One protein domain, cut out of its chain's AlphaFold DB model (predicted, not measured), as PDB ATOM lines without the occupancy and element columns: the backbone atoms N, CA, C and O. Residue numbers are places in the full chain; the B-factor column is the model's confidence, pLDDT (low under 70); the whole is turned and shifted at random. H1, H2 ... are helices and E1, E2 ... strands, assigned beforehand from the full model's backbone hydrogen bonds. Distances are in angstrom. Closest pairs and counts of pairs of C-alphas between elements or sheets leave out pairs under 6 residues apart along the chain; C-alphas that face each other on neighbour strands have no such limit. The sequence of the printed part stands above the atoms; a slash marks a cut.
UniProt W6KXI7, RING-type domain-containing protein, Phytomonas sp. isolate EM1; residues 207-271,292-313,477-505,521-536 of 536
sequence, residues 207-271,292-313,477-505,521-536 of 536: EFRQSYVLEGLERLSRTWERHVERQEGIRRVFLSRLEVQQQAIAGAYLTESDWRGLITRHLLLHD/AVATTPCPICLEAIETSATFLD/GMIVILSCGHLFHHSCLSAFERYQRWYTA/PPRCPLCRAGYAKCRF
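What this domain is: This is residues 207 to 271, 292 to 313, 477 to 505 and 521 to 536 of the 536 residues of the protein "RING-type domain-containing protein" of Phytomonas sp. isolate EM1 (UniProt W6KXI7). One long helix, H1, sticks out with residues 207 to 240 like a handle from a small head. In the head the three-stranded sheet E4 - E3 - E5 lies among the hairpin E1 and E2, helix H2 and the beginning of H4. The printed part has 132 residues, with named elements in the order H1 H2 E1 E2 H3 E3 E4 H4 E5; both sheets are antiparallel and the class is mostly helix. It is extended, with a radius of gyration of the C-alphas of 23.9 A and spans of 87 by 30 by 29 A; the handle makes the length.

Where its parts are: Find C-alpha 207 at (151.028, 175.395, 259.031); from there H1, residues 207 to 252, runs 67.5 A to C-alpha 252 at (149.432, 173.914, 191.565). Next come H2, residues 256 to 268, 18.1 A; E1, 294 to 297; E2, 304 to 307; and H3, 309 to 312. Then find E3, 479 to 482; E4, 487 to 489; H4, 490 to 505, 22.7 A; and E5, 533 to 535.

How they stand to each other: Start at E3, the inner strand: N 480 and O 488 of E4 are 2.9 A apart, N 481 and O 534 of E5 3.0 A, both within hydrogen-bond range. H1 only grazes this sheet; its closest C-alphas to E5 are Gly 251 and Lys 533, 7.9 A. H2 only grazes it too, with Ile 263 and Ile 481 closest to E3 at 7.4 A by C-alphas, as does H4, with His 490 and Val 480 at 5.5 A. In the hairpin E1 and E2, N 305 and O 296 are 2.8 A apart. In H1, H2 and H4 every O i to N i+4 pair is within hydrogen-bond range; H3 is too short for one.

The domain as a whole: Cuts leave C-alpha gaps of 8.0 A from 271 to 292, 16.9 A from 313 to 477 and 13.4 A from 505 to 521. Of the links printed whole, none is long. Confidence is under 70 at residues 267 to 271, 292 to 295, 307 to 313, 477 and 536.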
ATOM      1  N   GLU A 207     152.277 175.469 259.813       91.44
ATOM      2  CA  GLU A 207     151.028 175.395 259.031       91.44
ATOM      3  C   GLU A 207     151.002 176.446 257.911       91.44
ATOM      4  O   GLU A 207     150.631 176.178 256.763       91.44
ATOM      5  N   PHE A 208     151.472 177.659 258.218       91.62
ATOM      6  CA  PHE A 208     151.624 178.714 257.219       91.62
ATOM      7  C   PHE A 208     152.655 178.338 256.152       91.62
ATOM      8  O   PHE A 208     152.443 178.596 254.972       91.62
ATOM      9  N   ARG A 209     153.769 177.709 256.541       92.50
ATOM     10  CA  ARG A 209     154.775 177.220 255.590       92.50
ATOM     11  C   ARG A 209     154.193 176.179 254.632       92.50
ATOM     12  O   ARG A 209     154.439 176.286 253.435       92.50
ATOM     13  N   GLN A 210     153.415 175.216 255.131       93.06
ATOM     14  CA  GLN A 210     152.794 174.189 254.288       93.06
ATOM     15  C   GLN A 210     151.827 174.809 253.273       93.06
ATOM     16  O   GLN A 210     151.970 174.583 252.072       93.06
ATOM     17  N   SER A 211     150.895 175.647 253.735       92.56
ATOM     18  CA  SER A 211     149.948 176.343 252.848       92.56
ATOM     19  C   SER A 211     150.651 177.252 251.832       92.56
ATOM     20  O   SER A 211     150.310 177.227 250.652       92.56
ATOM     21  N   TYR A 212     151.690 177.982 252.249       90.94
ATOM     22  CA  TYR A 212     152.475 178.847 251.367       90.94
ATOM     23  C   TYR A 212     153.189 178.077 250.244       90.94
ATOM     24  O   TYR A 212     153.229 178.548 249.104       90.94
ATOM     25  N   VAL A 213     153.754 176.902 250.548       92.62
ATOM     26  CA  VAL A 213     154.410 176.041 249.549       92.62
ATOM     27  C   VAL A 213     153.386 175.460 248.576       92.62
ATOM     28  O   VAL A 213     153.614 175.526 247.369       92.62
ATOM     29  N   LEU A 214     152.249 174.959 249.069       94.94
ATOM     30  CA  LEU A 214     151.181 174.421 248.219       94.94
ATOM     31  C   LEU A 214     150.627 175.488 247.262       94.94
ATOM     32  O   LEU A 214     150.561 175.254 246.058       94.94
ATOM     33  N   GLU A 215     150.344 176.694 247.759       93.50
ATOM     34  CA  GLU A 215     149.916 177.828 246.925       93.50
ATOM     35  C   GLU A 215     151.022 178.265 245.937       93.50
ATOM     36  O   GLU A 215     150.764 178.753 244.831       93.50
ATOM     37  N   GLY A 216     152.294 178.121 246.320       93.62
ATOM     38  CA  GLY A 216     153.439 178.321 245.430       93.62
ATOM     39  C   GLY A 216     153.459 177.330 244.265       93.62
ATOM     40  O   GLY A 216     153.556 177.751 243.109       93.62
ATOM     41  N   LEU A 217     153.324 176.036 244.561       96.38
ATOM     42  CA  LEU A 217     153.280 174.962 243.566       96.38
ATOM     43  C   LEU A 217     152.072 175.099 242.639       96.38
ATOM     44  O   LEU A 217     152.223 174.992 241.425       96.38
ATOM     45  N   GLU A 218     150.902 175.431 243.180       95.56
ATOM     46  CA  GLU A 218     149.697 175.663 242.383       95.56
ATOM     47  C   GLU A 218     149.885 176.825 241.392       95.56
ATOM     48  O   GLU A 218     149.557 176.714 240.208       95.56
ATOM     49  N   ARG A 219     150.487 177.939 241.832       95.25
ATOM     50  CA  ARG A 219     150.808 179.067 240.938       95.25
ATOM     51  C   ARG A 219     151.803 178.684 239.844       95.25
ATOM     52  O   ARG A 219     151.675 179.180 238.719       95.25
ATOM     53  N   LEU A 220     152.784 177.838 240.157       96.19
ATOM     54  CA  LEU A 220     153.724 177.312 239.167       96.19
ATOM     55  C   LEU A 220     153.013 176.399 238.162       96.19
ATOM     56  O   LEU A 220     153.181 176.626 236.965       96.19
ATOM     57  N   SER A 221     152.152 175.481 238.619       97.44
ATOM     58  CA  SER A 221     151.332 174.611 237.754       97.44
ATOM     59  C   SER A 221     150.505 175.430 236.767       97.44
ATOM     60  O   SER A 221     150.688 175.315 235.559       97.44
ATOM     61  N   ARG A 222     149.721 176.398 237.261       96.19
ATOM     62  CA  ARG A 222     148.901 177.288 236.414       96.19
ATOM     63  C   ARG A 222     149.726 178.129 235.439       96.19
ATOM     64  O   ARG A 222     149.229 178.615 234.423       96.19
ATOM     65  N   THR A 223     150.977 178.437 235.777       96.12
ATOM     66  CA  THR A 223     151.882 179.175 234.879       96.12
ATOM     67  C   THR A 223     152.442 178.261 233.797       96.12
ATOM     68  O   THR A 223     152.563 178.692 232.649       96.12
ATOM     69  N   TRP A 224     152.739 177.013 234.150       96.38
ATOM     70  CA  TRP A 224     153.162 175.980 233.220       96.38
ATOM     71  C   TRP A 224     152.045 175.594 232.248       96.38
ATOM     72  O   TRP A 224     152.277 175.610 231.045       96.38
ATOM     73  N   GLU A 225     150.822 175.379 232.728       96.44
ATOM     74  CA  GLU A 225     149.634 175.117 231.898       96.44
ATOM     75  C   GLU A 225     149.458 176.195 230.821       96.44
ATOM     76  O   GLU A 225     149.451 175.896 229.631       96.44
ATOM     77  N   ARG A 226     149.474 177.477 231.211       95.12
ATOM     78  CA  ARG A 226     149.408 178.603 230.261       95.12
ATOM     79  C   ARG A 226     150.582 178.644 229.282       95.12
ATOM     80  O   ARG A 226     150.448 179.169 228.175       95.12
ATOM     81  N   HIS A 227     151.761 178.175 229.693       94.81
ATOM     82  CA  HIS A 227     152.906 178.060 228.794       94.81
ATOM     83  C   HIS A 227     152.666 176.961 227.759       94.81
ATOM     84  O   HIS A 227     152.841 177.218 226.569       94.81
ATOM     85  N   VAL A 228     152.225 175.782 228.196       96.62
ATOM     86  CA  VAL A 228     151.895 174.648 227.325       96.62
ATOM     87  C   VAL A 228     150.783 175.032 226.350       96.62
ATOM     88  O   VAL A 228     150.990 174.917 225.147       96.62
ATOM     89  N   GLU A 229     149.678 175.617 226.818       94.56
ATOM     90  CA  GLU A 229     148.582 176.101 225.963       94.56
ATOM     91  C   GLU A 229     149.066 177.090 224.897       94.56
ATOM     92  O   GLU A 229     148.643 177.040 223.738       94.56
ATOM     93  N   ARG A 230     149.985 177.993 225.267       92.75
ATOM     94  CA  ARG A 230     150.590 178.936 224.321       92.75
ATOM     95  C   ARG A 230     151.433 178.208 223.279       92.75
ATOM     96  O   ARG A 230     151.316 178.532 222.097       92.75
ATOM     97  N   GLN A 231     152.264 177.250 223.689       93.12
ATOM     98  CA  GLN A 231     153.074 176.454 222.760       93.12
ATOM     99  C   GLN A 231     152.194 175.617 221.831       93.12
ATOM    100  O   GLN A 231     152.420 175.595 220.624       93.12
ATOM    101  N   GLU A 232     151.140 174.998 222.355       95.62
ATOM    102  CA  GLU A 232     150.158 174.269 221.560       95.62
ATOM    103  C   GLU A 232     149.389 175.183 220.609       95.62
ATOM    104  O   GLU A 232     149.096 174.786 219.484       95.62
ATOM    105  N   GLY A 233     149.068 176.409 221.025       90.75
ATOM    106  CA  GLY A 233     148.497 177.433 220.152       90.75
ATOM    107  C   GLY A 233     149.428 177.767 218.987       90.75
ATOM    108  O   GLY A 233     149.005 177.735 217.832       90.75
ATOM    109  N   ILE A 234     150.713 178.005 219.269       87.81
ATOM    110  CA  ILE A 234     151.732 178.269 218.241       87.81
ATOM    111  C   ILE A 234     151.884 177.060 217.308       87.81
ATOM    112  O   ILE A 234     151.863 177.232 216.089       87.81
ATOM    113  N   ARG A 235     151.969 175.842 217.858       92.00
ATOM    114  CA  ARG A 235     152.065 174.592 217.088       92.00
ATOM    115  C   ARG A 235     150.851 174.394 216.184       92.00
ATOM    116  O   ARG A 235     151.026 174.098 215.007       92.00
ATOM    117  N   ARG A 236     149.632 174.598 216.698       92.19
ATOM    118  CA  ARG A 236     148.385 174.511 215.917       92.19
ATOM    119  C   ARG A 236     148.376 175.506 214.763       92.19
ATOM    120  O   ARG A 236     148.089 175.124 213.633       92.19
ATOM    121  N   VAL A 237     148.740 176.763 215.026       87.19
ATOM    122  CA  VAL A 237     148.836 177.781 213.972       87.19
ATOM    123  C   VAL A 237     149.880 177.374 212.935       87.19
ATOM    124  O   VAL A 237     149.576 177.412 211.748       87.19
ATOM    125  N   PHE A 238     151.070 176.939 213.350       88.31
ATOM    126  CA  PHE A 238     152.131 176.504 212.440       88.31
ATOM    127  C   PHE A 238     151.700 175.335 211.541       88.31
ATOM    128  O   PHE A 238     151.823 175.437 210.323       88.31
ATOM    129  N   LEU A 239     151.119 174.278 212.115       91.25
ATOM    130  CA  LEU A 239     150.617 173.134 211.347       91.25
ATOM    131  C   LEU A 239     149.511 173.550 210.371       91.25
ATOM    132  O   LEU A 239     149.594 173.226 209.192       91.25
ATOM    133  N   SER A 240     148.560 174.387 210.805       88.31
ATOM    134  CA  SER A 240     147.510 174.905 209.911       88.31
ATOM    135  C   SER A 240     148.053 175.754 208.754       88.31
ATOM    136  O   SER A 240     147.389 175.926 207.735       88.31
ATOM    137  N   ARG A 241     149.244 176.351 208.904       86.88
ATOM    138  CA  ARG A 241     149.912 177.093 207.824       86.88
ATOM    139  C   ARG A 241     150.562 176.138 206.831       86.88
ATOM    140  O   ARG A 241     150.404 176.346 205.631       86.88
ATOM    141  N   LEU A 242     151.230 175.098 207.329       90.44
ATOM    142  CA  LEU A 242     151.811 174.049 206.491       90.44
ATOM    143  C   LEU A 242     150.739 173.310 205.685       90.44
ATOM    144  O   LEU A 242     150.929 173.104 204.493       90.44
ATOM    145  N   GLU A 243     149.595 172.990 206.290       91.31
ATOM    146  CA  GLU A 243     148.468 172.350 205.593       91.31
ATOM    147  C   GLU A 243     147.959 173.201 204.420       91.31
ATOM    148  O   GLU A 243     147.757 172.695 203.319       91.31
ATOM    149  N   VAL A 244     147.801 174.513 204.617       89.75
ATOM    150  CA  VAL A 244     147.364 175.424 203.545       89.75
ATOM    151  C   VAL A 244     148.426 175.541 202.451       89.75
ATOM    152  O   VAL A 244     148.080 175.563 201.271       89.75
ATOM    153  N   GLN A 245     149.714 175.572 202.804       88.62
ATOM    154  CA  GLN A 245     150.792 175.518 201.812       88.62
ATOM    155  C   GLN A 245     150.762 174.213 201.014       88.62
ATOM    156  O   GLN A 245     150.834 174.253 199.789       88.62
ATOM    157  N   GLN A 246     150.582 173.073 201.681       91.44
ATOM    158  CA  GLN A 246     150.476 171.772 201.028       91.44
ATOM    159  C   GLN A 246     149.287 171.718 200.060       91.44
ATOM    160  O   GLN A 246     149.447 171.253 198.936       91.44
ATOM    161  N   GLN A 247     148.120 172.231 200.455       90.75
ATOM    162  CA  GLN A 247     146.934 172.298 199.592       90.75
ATOM    163  C   GLN A 247     147.147 173.204 198.373       90.75
ATOM    164  O   GLN A 247     146.761 172.838 197.264       90.75
ATOM    165  N   ALA A 248     147.790 174.363 198.554       88.88
ATOM    166  CA  ALA A 248     148.111 175.264 197.450       88.88
ATOM    167  C   ALA A 248     149.102 174.621 196.463       88.88
ATOM    168  O   ALA A 248     148.890 174.687 195.254       88.88
ATOM    169  N   ILE A 249     150.138 173.942 196.973       88.88
ATOM    170  CA  ILE A 249     151.104 173.193 196.156       88.88
ATOM    171  C   ILE A 249     150.399 172.057 195.410       88.88
ATOM    172  O   ILE A 249     150.554 171.947 194.199       88.88
ATOM    173  N   ALA A 250     149.582 171.250 196.090       89.62
ATOM    174  CA  ALA A 250     148.816 170.177 195.455       89.62
ATOM    175  C   ALA A 250     147.904 170.716 194.340       89.62
ATOM    176  O   ALA A 250     147.881 170.165 193.243       89.62
ATOM    177  N   GLY A 251     147.230 171.845 194.581       87.81
ATOM    178  CA  GLY A 251     146.447 172.544 193.562       87.81
ATOM    179  C   GLY A 251     147.291 173.023 192.376       87.81
ATOM    180  O   GLY A 251     146.836 172.967 191.236       87.81
ATOM    181  N   ALA A 252     148.526 173.464 192.618       86.62
ATOM    182  CA  ALA A 252     149.432 173.914 191.565       86.62
ATOM    183  C   ALA A 252     149.897 172.767 190.651       86.62
ATOM    184  O   ALA A 252     150.261 173.030 189.506       86.62
ATOM    185  N   TYR A 253     149.843 171.511 191.105       89.56
ATOM    186  CA  TYR A 253     150.181 170.323 190.308       89.56
ATOM    187  C   TYR A 253     148.972 169.638 189.648       89.56
ATOM    188  O   TYR A 253     149.150 168.594 189.025       89.56
ATOM    189  N   LEU A 254     147.769 170.221 189.720       89.06
ATOM    190  CA  LEU A 254     146.612 169.716 188.973       89.06
ATOM    191  C   LEU A 254     146.879 169.730 187.460       89.06
ATOM    192  O   LEU A 254     147.402 170.715 186.914       89.06
ATOM    193  N   THR A 255     146.508 168.632 186.800       90.06
ATOM    194  CA  THR A 255     146.614 168.456 185.347       90.06
ATOM    195  C   THR A 255     145.467 169.161 184.622       90.06
ATOM    196  O   THR A 255     144.454 169.521 185.222       90.06
ATOM    197  N   GLU A 256     145.592 169.355 183.306       85.62
ATOM    198  CA  GLU A 256     144.519 169.953 182.501       85.62
ATOM    199  C   GLU A 256     143.225 169.120 182.556       85.62
ATOM    200  O   GLU A 256     142.135 169.682 182.651       85.62
ATOM    201  N   SER A 257     143.327 167.784 182.585       86.56
ATOM    202  CA  SER A 257     142.169 166.901 182.778       86.56
ATOM    203  C   SER A 257     141.505 167.088 184.140       86.56
ATOM    204  O   SER A 257     140.277 167.050 184.214       86.56
ATOM    205  N   ASP A 258     142.278 167.345 185.200       87.31
ATOM    206  CA  ASP A 258     141.724 167.587 186.536       87.31
ATOM    207  C   ASP A 258     140.962 168.916 186.588       87.31
ATOM    208  O   ASP A 258     139.853 168.983 187.122       87.31
ATOM    209  N   TRP A 259     141.516 169.970 185.978       86.31
ATOM    210  CA  TRP A 259     140.843 171.266 185.867       86.31
ATOM    211  C   TRP A 259     139.567 171.180 185.035       86.31
ATOM    212  O   TRP A 259     138.527 171.682 185.464       86.31
ATOM    213  N   ARG A 260     139.609 170.480 183.894       84.19
ATOM    214  CA  ARG A 260     138.410 170.189 183.094       84.19
ATOM    215  C   ARG A 260     137.377 169.417 183.914       84.19
ATOM    216  O   ARG A 260     136.204 169.762 183.874       84.19
ATOM    217  N   GLY A 261     137.797 168.435 184.711       84.69
ATOM    218  CA  GLY A 261     136.914 167.698 185.617       84.69
ATOM    219  C   GLY A 261     136.232 168.592 186.659       84.69
ATOM    220  O   GLY A 261     135.029 168.454 186.889       84.69
ATOM    221  N   LEU A 262     136.964 169.541 187.253       84.75
ATOM    222  CA  LEU A 262     136.412 170.513 188.206       84.75
ATOM    223  C   LEU A 262     135.392 171.452 187.549       84.75
ATOM    224  O   LEU A 262     134.322 171.677 188.117       84.75
ATOM    225  N   ILE A 263     135.696 171.959 186.352       80.62
ATOM    226  CA  ILE A 263     134.796 172.828 185.579       80.62
ATOM    227  C   ILE A 263     133.530 172.057 185.186       80.62
ATOM    228  O   ILE A 263     132.421 172.506 185.466       80.62
ATOM    229  N   THR A 264     133.680 170.854 184.626       79.94
ATOM    230  CA  THR A 264     132.556 169.999 184.220       79.94
ATOM    231  C   THR A 264     131.668 169.629 185.402       79.94
ATOM    232  O   THR A 264     130.448 169.716 185.298       79.94
ATOM    233  N   ARG A 265     132.242 169.275 186.558       79.44
ATOM    234  CA  ARG A 265     131.459 168.999 187.772       79.44
ATOM    235  C   ARG A 265     130.621 170.207 188.190       79.44
ATOM    236  O   ARG A 265     129.492 170.028 188.630       79.44
ATOM    237  N   HIS A 266     131.157 171.415 188.052       73.00
ATOM    238  CA  HIS A 266     130.424 172.630 188.378       73.00
ATOM    239  C   HIS A 266     129.300 172.917 187.368       73.00
ATOM    240  O   HIS A 266     128.213 173.321 187.772       73.00
ATOM    241  N   LEU A 267     129.532 172.672 186.076       69.12
ATOM    242  CA  LEU A 267     128.510 172.827 185.035       69.12
ATOM    243  C   LEU A 267     127.379 171.792 185.172       69.12
ATOM    244  O   LEU A 267     126.217 172.136 184.997       69.12
ATOM    245  N   LEU A 268     127.700 170.548 185.548       63.03
ATOM    246  CA  LEU A 268     126.723 169.461 185.708       63.03
ATOM    247  C   LEU A 268     125.909 169.539 187.012       63.03
ATOM    248  O   LEU A 268     124.798 169.026 187.066       63.03
ATOM    249  N   LEU A 269     126.433 170.160 188.075       55.72
ATOM    250  CA  LEU A 269     125.709 170.315 189.349       55.72
ATOM    251  C   LEU A 269     124.661 171.441 189.332       55.72
ATOM    252  O   LEU A 269     123.864 171.528 190.264       55.72
ATOM    253  N   HIS A 270     124.656 172.291 188.303       51.66
ATOM    254  CA  HIS A 270     123.723 173.412 188.161       51.66
ATOM    255  C   HIS A 270     122.662 173.205 187.076       51.66
ATOM    256  O   HIS A 270     122.051 174.182 186.656       51.66
ATOM    257  N   ASP A 271     122.394 171.964 186.661       38.47
ATOM    258  CA  ASP A 271     121.207 171.673 185.858       38.47
ATOM    259  C   ASP A 271     119.961 172.013 186.707       38.47
ATOM    260  O   ASP A 271     119.736 171.369 187.742       38.47
ATOM    261  N   ALA A 292     121.629 176.333 178.059       42.47
ATOM    262  CA  ALA A 292     121.547 176.452 179.505       42.47
ATOM    263  C   ALA A 292     122.788 177.218 179.994       42.47
ATOM    264  O   ALA A 292     123.905 176.703 179.963       42.47
ATOM    265  N   VAL A 293     122.603 178.485 180.364       51.38
ATOM    266  CA  VAL A 293     123.621 179.277 181.057       51.38
ATOM    267  C   VAL A 293     123.468 178.949 182.535       51.38
ATOM    268  O   VAL A 293     122.490 179.359 183.161       51.38
ATOM    269  N   ALA A 294     124.397 178.175 183.092       55.75
ATOM    270  CA  ALA A 294     124.433 177.957 184.530       55.75
ATOM    271  C   ALA A 294     124.875 179.271 185.194       55.75
ATOM    272  O   ALA A 294     126.004 179.733 184.998       55.75
ATOM    273  N   THR A 295     123.957 179.897 185.931       63.84
ATOM    274  CA  THR A 295     124.198 181.133 186.676       63.84
ATOM    275  C   THR A 295     124.511 180.792 188.128       63.84
ATOM    276  O   THR A 295     123.639 180.431 188.918       63.84
ATOM    277  N   THR A 296     125.783 180.894 188.505       74.56
ATOM    278  CA  THR A 296     126.209 180.734 189.904       74.56
ATOM    279  C   THR A 296     126.555 182.112 190.467       74.56
ATOM    280  O   THR A 296     127.383 182.797 189.875       74.56
ATOM    281  N   PRO A 297     125.964 182.581 191.579       83.25
ATOM    282  CA  PRO A 297     126.307 183.893 192.123       83.25
ATOM    283  C   PRO A 297     127.737 183.899 192.682       83.25
ATOM    284  O   PRO A 297     128.137 182.986 193.410       83.25
ATOM    285  N   CYS A 298     128.510 184.944 192.383       85.81
ATOM    286  CA  CYS A 298     129.839 185.132 192.949       85.81
ATOM    287  C   CYS A 298     129.729 185.373 194.465       85.81
ATOM    288  O   CYS A 298     129.107 186.348 194.880       85.81
ATOM    289  N   PRO A 299     130.400 184.591 195.327       86.69
ATOM    290  CA  PRO A 299     130.260 184.744 196.778       86.69
ATOM    291  C   PRO A 299     130.811 186.055 197.364       86.69
ATOM    292  O   PRO A 299     130.628 186.313 198.549       86.69
ATOM    293  N   ILE A 300     131.537 186.851 196.571       87.06
ATOM    294  CA  ILE A 300     132.154 188.109 197.016       87.06
ATOM    295  C   ILE A 300     131.271 189.313 196.662       87.06
ATOM    296  O   ILE A 300     131.027 190.144 197.532       87.06
ATOM    297  N   CYS A 301     130.809 189.424 195.410       87.25
ATOM    298  CA  CYS A 301     129.977 190.551 194.952       87.25
ATOM    299  C   CYS A 301     128.489 190.212 194.786       87.25
ATOM    300  O   CYS A 301     127.696 191.117 194.569       87.25
ATOM    301  N   LEU A 302     128.106 188.937 194.911       86.12
ATOM    302  CA  LEU A 302     126.744 188.406 194.737       86.12
ATOM    303  C   LEU A 302     126.164 188.527 193.317       86.12
ATOM    304  O   LEU A 302     125.040 188.095 193.081       86.12
ATOM    305  N   GLU A 303     126.929 189.053 192.363       84.62
ATOM    306  CA  GLU A 303     126.555 189.110 190.947       84.62
ATOM    307  C   GLU A 303     126.679 187.730 190.287       84.62
ATOM    308  O   GLU A 303     127.513 186.912 190.686       84.62
ATOM    309  N   ALA A 304     125.844 187.458 189.281       79.62
ATOM    310  CA  ALA A 304     125.821 186.176 188.583       79.62
ATOM    311  C   ALA A 304     127.100 185.952 187.762       79.62
ATOM    312  O   ALA A 304     127.512 186.812 186.990       79.62
ATOM    313  N   ILE A 305     127.691 184.767 187.905       78.31
ATOM    314  CA  ILE A 305     128.756 184.265 187.041       78.31
ATOM    315  C   ILE A 305     128.077 183.556 185.869       78.31
ATOM    316  O   ILE A 305     127.449 182.511 186.052       78.31
ATOM    317  N   GLU A 306     128.185 184.130 184.675       70.56
ATOM    318  CA  GLU A 306     127.641 183.545 183.450       70.56
ATOM    319  C   GLU A 306     128.629 182.521 182.884       70.56
ATOM    320  O   GLU A 306     129.632 182.874 182.265       70.56
ATOM    321  N   THR A 307     128.358 181.231 183.093       63.84
ATOM    322  CA  THR A 307     129.157 180.164 182.474       63.84
ATOM    323  C   THR A 307     128.485 179.711 181.178       63.84
ATOM    324  O   THR A 307     127.352 179.230 181.182       63.84
ATOM    325  N   SER A 308     129.155 179.897 180.036       54.91
ATOM    326  CA  SER A 308     128.665 179.406 178.743       54.91
ATOM    327  C   SER A 308     129.362 178.093 178.373       54.91
ATOM    328  O   SER A 308     130.587 177.992 178.386       54.91
ATOM    329  N   ALA A 309     128.579 177.071 178.012       48.78
ATOM    330  CA  ALA A 309     129.066 175.727 177.678       48.78
ATOM    331  C   ALA A 309     129.947 175.649 176.407       48.78
ATOM    332  O   ALA A 309     130.402 174.573 176.032       48.78
ATOM    333  N   THR A 310     130.210 176.773 175.731       48.19
ATOM    334  CA  THR A 310     131.012 176.843 174.498       48.19
ATOM    335  C   THR A 310     132.514 176.823 174.696       48.19
ATOM    336  O   THR A 310     133.249 176.729 173.720       48.19
ATOM    337  N   PHE A 311     132.987 176.940 175.933       49.25
ATOM    338  CA  PHE A 311     134.409 177.125 176.220       49.25
ATOM    339  C   PHE A 311     135.205 175.821 176.388       49.25
ATOM    340  O   PHE A 311     136.405 175.865 176.645       49.25
ATOM    341  N   LEU A 312     134.578 174.654 176.194       49.06
ATOM    342  CA  LEU A 312     135.282 173.363 176.208       49.06
ATOM    343  C   LEU A 312     136.072 173.082 174.914       49.06
ATOM    344  O   LEU A 312     136.911 172.180 174.903       49.06
ATOM    345  N   ASP A 313     135.892 173.893 173.866       42.19
ATOM    346  CA  ASP A 313     136.609 173.764 172.594       42.19
ATOM    347  C   ASP A 313     137.928 174.566 172.587       42.19
ATOM    348  O   ASP A 313     138.112 175.576 171.909       42.19
ATOM    349  N   GLY A 477     134.752 189.413 182.055       60.72
ATOM    350  CA  GLY A 477     134.991 188.325 181.114       60.72
ATOM    351  C   GLY A 477     135.721 187.147 181.735       60.72
ATOM    352  O   GLY A 477     135.494 186.021 181.325       60.72
ATOM    353  N   MET A 478     136.584 187.383 182.732       75.31
ATOM    354  CA  MET A 478     137.431 186.319 183.271       75.31
ATOM    355  C   MET A 478     136.866 185.726 184.556       75.31
ATOM    356  O   MET A 478     136.847 186.368 185.621       75.31
ATOM    357  N   ILE A 479     136.460 184.466 184.446       85.44
ATOM    358  CA  ILE A 479     136.022 183.632 185.555       85.44
ATOM    359  C   ILE A 479     137.242 182.869 186.066       85.44
ATOM    360  O   ILE A 479     138.187 182.562 185.339       85.44
ATOM    361  N   VAL A 480     137.263 182.614 187.369       88.81
ATOM    362  CA  VAL A 480     138.340 181.863 188.003       88.81
ATOM    363  C   VAL A 480     137.751 180.718 188.805       88.81
ATOM    364  O   VAL A 480     136.930 180.946 189.696       88.81
ATOM    365  N   ILE A 481     138.231 179.503 188.535       89.12
ATOM    366  CA  ILE A 481     138.015 178.339 189.397       89.12
ATOM    367  C   ILE A 481     139.242 178.098 190.263       89.12
ATOM    368  O   ILE A 481     140.388 178.164 189.812       89.12
ATOM    369  N   LEU A 482     138.998 177.825 191.538       92.38
ATOM    370  CA  LEU A 482     140.033 177.432 192.484       92.38
ATOM    371  C   LEU A 482     140.212 175.913 192.491       92.38
ATOM    372  O   LEU A 482     139.261 175.177 192.242       92.38
ATOM    373  N   SER A 483     141.385 175.418 192.889       90.62
ATOM    374  CA  SER A 483     141.655 173.973 193.028       90.62
ATOM    375  C   SER A 483     140.746 173.282 194.052       90.62
ATOM    376  O   SER A 483     140.592 172.067 194.037       90.62
ATOM    377  N   CYS A 484     140.109 174.054 194.938       90.06
ATOM    378  CA  CYS A 484     139.059 173.587 195.839       90.06
ATOM    379  C   CYS A 484     137.647 173.556 195.210       90.06
ATOM    380  O   CYS A 484     136.681 173.357 195.940       90.06
ATOM    381  N   GLY A 485     137.506 173.817 193.905       87.44
ATOM    382  CA  GLY A 485     136.252 173.739 193.142       87.44
ATOM    383  C   GLY A 485     135.321 174.955 193.226       87.44
ATOM    384  O   GLY A 485     134.212 174.897 192.714       87.44
ATOM    385  N   HIS A 486     135.740 176.051 193.863       89.06
ATOM    386  CA  HIS A 486     134.914 177.255 194.024       89.06
ATOM    387  C   HIS A 486     135.164 178.270 192.900       89.06
ATOM    388  O   HIS A 486     136.320 178.475 192.520       89.06
ATOM    389  N   LEU A 487     134.097 178.926 192.424       89.00
ATOM    390  CA  LEU A 487     134.123 179.927 191.349       89.00
ATOM    391  C   LEU A 487     134.017 181.367 191.862       89.00
ATOM    392  O   LEU A 487     133.245 181.666 192.775       89.00
ATOM    393  N   PHE A 488     134.767 182.274 191.232       90.31
ATOM    394  CA  PHE A 488     134.735 183.712 191.506       90.31
ATOM    395  C   PHE A 488     134.985 184.526 190.234       90.31
ATOM    396  O   PHE A 488     135.665 184.065 189.317       90.31
ATOM    397  N   HIS A 489     134.548 185.788 190.223       89.56
ATOM    398  CA  HIS A 489     135.099 186.768 189.289       89.56
ATOM    399  C   HIS A 489     136.583 186.997 189.585       89.56
ATOM    400  O   HIS A 489     136.978 187.148 190.754       89.56
ATOM    401  N   HIS A 490     137.408 187.084 188.538       88.50
ATOM    402  CA  HIS A 490     138.839 187.340 188.702       88.50
ATOM    403  C   HIS A 490     139.106 188.633 189.492       88.50
ATOM    404  O   HIS A 490     139.964 188.656 190.385       88.50
ATOM    405  N   SER A 491     138.349 189.694 189.202       89.38
ATOM    406  CA  SER A 491     138.445 191.002 189.862       89.38
ATOM    407  C   SER A 491     138.160 190.908 191.366       89.38
ATOM    408  O   SER A 491     138.957 191.392 192.176       89.38
ATOM    409  N   CYS A 492     137.082 190.215 191.745       90.00
ATOM    410  CA  CYS A 492     136.680 190.010 193.134       90.00
ATOM    411  C   CYS A 492     137.726 189.217 193.927       90.00
ATOM    412  O   CYS A 492     138.145 189.648 195.004       90.00
ATOM    413  N   LEU A 493     138.201 188.092 193.381       90.88
ATOM    414  CA  LEU A 493     139.222 187.279 194.042       90.88
ATOM    415  C   LEU A 493     140.547 188.048 194.184       90.88
ATOM    416  O   LEU A 493     141.176 188.016 195.239       90.88
ATOM    417  N   SER A 494     140.948 188.805 193.162       89.94
ATOM    418  CA  SER A 494     142.185 189.602 193.192       89.94
ATOM    419  C   SER A 494     142.118 190.773 194.172       89.94
ATOM    420  O   SER A 494     143.125 191.144 194.781       89.94
ATOM    421  N   ALA A 495     140.946 191.393 194.332       89.56
ATOM    422  CA  ALA A 495     140.720 192.398 195.369       89.56
ATOM    423  C   ALA A 495     140.843 191.775 196.769       89.56
ATOM    424  O   ALA A 495     141.523 192.332 197.634       89.56
ATOM    425  N   PHE A 496     140.272 190.585 196.962       90.38
ATOM    426  CA  PHE A 496     140.370 189.837 198.211       90.38
ATOM    427  C   PHE A 496     141.815 189.424 198.546       90.38
ATOM    428  O   PHE A 496     142.271 189.642 199.669       90.38
ATOM    429  N   GLU A 497     142.579 188.906 197.578       90.25
ATOM    430  CA  GLU A 497     144.001 188.572 197.762       90.25
ATOM    431  C   GLU A 497     144.829 189.806 198.168       90.25
ATOM    432  O   GLU A 497     145.662 189.732 199.075       90.25
ATOM    433  N   ARG A 498     144.588 190.966 197.535       88.06
ATOM    434  CA  ARG A 498     145.253 192.233 197.893       88.06
ATOM    435  C   ARG A 498     144.913 192.674 199.314       88.06
ATOM    436  O   ARG A 498     145.815 193.065 200.055       88.06
ATOM    437  N   TYR A 499     143.645 192.562 199.705       86.19
ATOM    438  CA  TYR A 499     143.210 192.848 201.070       86.19
ATOM    439  C   TYR A 499     143.899 191.929 202.091       86.19
ATOM    440  O   TYR A 499     144.430 192.415 203.091       86.19
ATOM    441  N   GLN A 500     143.987 190.621 201.820       83.88
ATOM    442  CA  GLN A 500     144.679 189.672 202.702       83.88
ATOM    443  C   GLN A 500     146.173 189.993 202.867       83.88
ATOM    444  O   GLN A 500     146.699 189.940 203.983       83.88
ATOM    445  N   ARG A 501     146.865 190.361 201.781       82.50
ATOM    446  CA  ARG A 501     148.282 190.771 201.830       82.50
ATOM    447  C   ARG A 501     148.483 192.050 202.645       82.50
ATOM    448  O   ARG A 501     149.417 192.129 203.434       82.50
ATOM    449  N   TRP A 502     147.597 193.033 202.487       82.00
ATOM    450  CA  TRP A 502     147.651 194.266 203.275       82.00
ATOM    451  C   TRP A 502     147.404 194.003 204.767       82.00
ATOM    452  O   TRP A 502     148.173 194.469 205.608       82.00
ATOM    453  N   TYR A 503     146.385 193.204 205.096       76.12
ATOM    454  CA  TYR A 503     146.042 192.883 206.483       76.12
ATOM    455  C   TYR A 503     147.199 192.167 207.194       76.12
ATOM    456  O   TYR A 503     147.614 192.578 208.277       76.12
ATOM    457  N   THR A 504     147.791 191.161 206.544       70.88
ATOM    458  CA  THR A 504     148.931 190.405 207.094       70.88
ATOM    459  C   THR A 504     150.192 191.253 207.276       70.88
ATOM    460  O   THR A 504     150.873 191.089 208.281       70.88
ATOM    461  N   ALA A 505     150.470 192.207 206.382       71.19
ATOM    462  CA  ALA A 505     151.595 193.137 206.531       71.19
ATOM    463  C   ALA A 505     151.389 194.174 207.656       71.19
ATOM    464  O   ALA A 505     152.361 194.663 208.233       71.19
ATOM    465  N   PRO A 521     150.282 181.688 201.374       70.31
ATOM    466  CA  PRO A 521     149.413 181.496 200.223       70.31
ATOM    467  C   PRO A 521     147.985 181.938 200.581       70.31
ATOM    468  O   PRO A 521     147.544 181.740 201.723       70.31
ATOM    469  N   PRO A 522     147.261 182.566 199.639       79.56
ATOM    470  CA  PRO A 522     145.900 183.008 199.885       79.56
ATOM    471  C   PRO A 522     144.988 181.807 200.176       79.56
ATOM    472  O   PRO A 522     145.176 180.705 199.660       79.56
ATOM    473  N   ARG A 523     143.994 182.029 201.040       89.75
ATOM    474  CA  ARG A 523     142.996 181.018 201.429       89.75
ATOM    475  C   ARG A 523     141.686 181.271 200.709       89.75
ATOM    476  O   ARG A 523     141.296 182.431 200.567       89.75
ATOM    477  N   CYS A 524     141.000 180.215 200.283       91.25
ATOM    478  CA  CYS A 524     139.711 180.344 199.608       91.25
ATOM    479  C   CYS A 524     138.715 181.088 200.525       91.25
ATOM    480  O   CYS A 524     138.597 180.706 201.694       91.25
ATOM    481  N   PRO A 525     137.985 182.111 200.039       90.69
ATOM    482  CA  PRO A 525     136.999 182.838 200.846       90.69
ATOM    483  C   PRO A 525     135.917 181.941 201.460       90.69
ATOM    484  O   PRO A 525     135.425 182.235 202.546       90.69
ATOM    485  N   LEU A 526     135.573 180.840 200.781       89.25
ATOM    486  CA  LEU A 526     134.518 179.918 201.194       89.25
ATOM    487  C   LEU A 526     135.035 178.819 202.125       89.25
ATOM    488  O   LEU A 526     134.671 178.768 203.296       89.25
ATOM    489  N   CYS A 527     135.917 177.950 201.631       90.06
ATOM    490  CA  CYS A 527     136.358 176.775 202.389       90.06
ATOM    491  C   CYS A 527     137.668 176.971 203.161       90.06
ATOM    492  O   CYS A 527     138.103 176.060 203.860       90.06
ATOM    493  N   ARG A 528     138.321 178.136 203.038       89.81
ATOM    494  CA  ARG A 528     139.610 178.470 203.680       89.81
ATOM    495  C   ARG A 528     140.793 177.566 203.309       89.81
ATOM    496  O   ARG A 528     141.871 177.753 203.875       89.81
ATOM    497  N   ALA A 529     140.615 176.646 202.362       89.94
ATOM    498  CA  ALA A 529     141.682 175.809 201.832       89.94
ATOM    499  C   ALA A 529     142.731 176.653 201.093       89.94
ATOM    500  O   ALA A 529     142.405 177.703 200.525       89.94
ATOM    501  N   GLY A 530     143.977 176.184 201.092       90.06
ATOM    502  CA  GLY A 530     144.983 176.679 200.155       90.06
ATOM    503  C   GLY A 530     144.588 176.299 198.735       90.06
ATOM    504  O   GLY A 530     144.073 175.203 198.513       90.06
ATOM    505  N   TYR A 531     144.780 177.209 197.785       91.88
ATOM    506  CA  TYR A 531     144.330 176.987 196.418       91.88
ATOM    507  C   TYR A 531     145.360 177.402 195.375       91.88
ATOM    508  O   TYR A 531     146.132 178.337 195.580       91.88
ATOM    509  N   ALA A 532     145.306 176.726 194.231       90.31
ATOM    510  CA  ALA A 532     145.731 177.279 192.952       90.31
ATOM    511  C   ALA A 532     144.499 177.790 192.198       90.31
ATOM    512  O   ALA A 532     143.373 177.405 192.522       90.31
ATOM    513  N   LYS A 533     144.699 178.665 191.217       89.50
ATOM    514  CA  LYS A 533     143.615 179.258 190.436       89.50
ATOM    515  C   LYS A 533     143.819 179.018 188.947       89.50
ATOM    516  O   LYS A 533     144.946 179.096 188.464       89.50
ATOM    517  N   CYS A 534     142.731 178.740 188.244       86.75
ATOM    518  CA  CYS A 534     142.688 178.596 186.798       86.75
ATOM    519  C   CYS A 534     141.713 179.630 186.240       86.75
ATOM    520  O   CYS A 534     140.573 179.710 186.707       86.75
ATOM    521  N   ARG A 535     142.174 180.429 185.277       84.19
ATOM    522  CA  ARG A 535     141.345 181.380 184.531       84.19
ATOM    523  C   ARG A 535     140.733 180.671 183.327       84.19
ATOM    524  O   ARG A 535     141.433 179.860 182.718       84.19
ATOM    525  N   PHE A 536     139.475 180.966 183.016       68.12
ATOM    526  CA  PHE A 536     138.813 180.535 181.784       68.12
ATOM    527  C   PHE A 536     137.630 181.443 181.445       68.12
ATOM    528  O   PHE A 536     137.147 182.165 182.356       68.12
TER     529      PHE A 536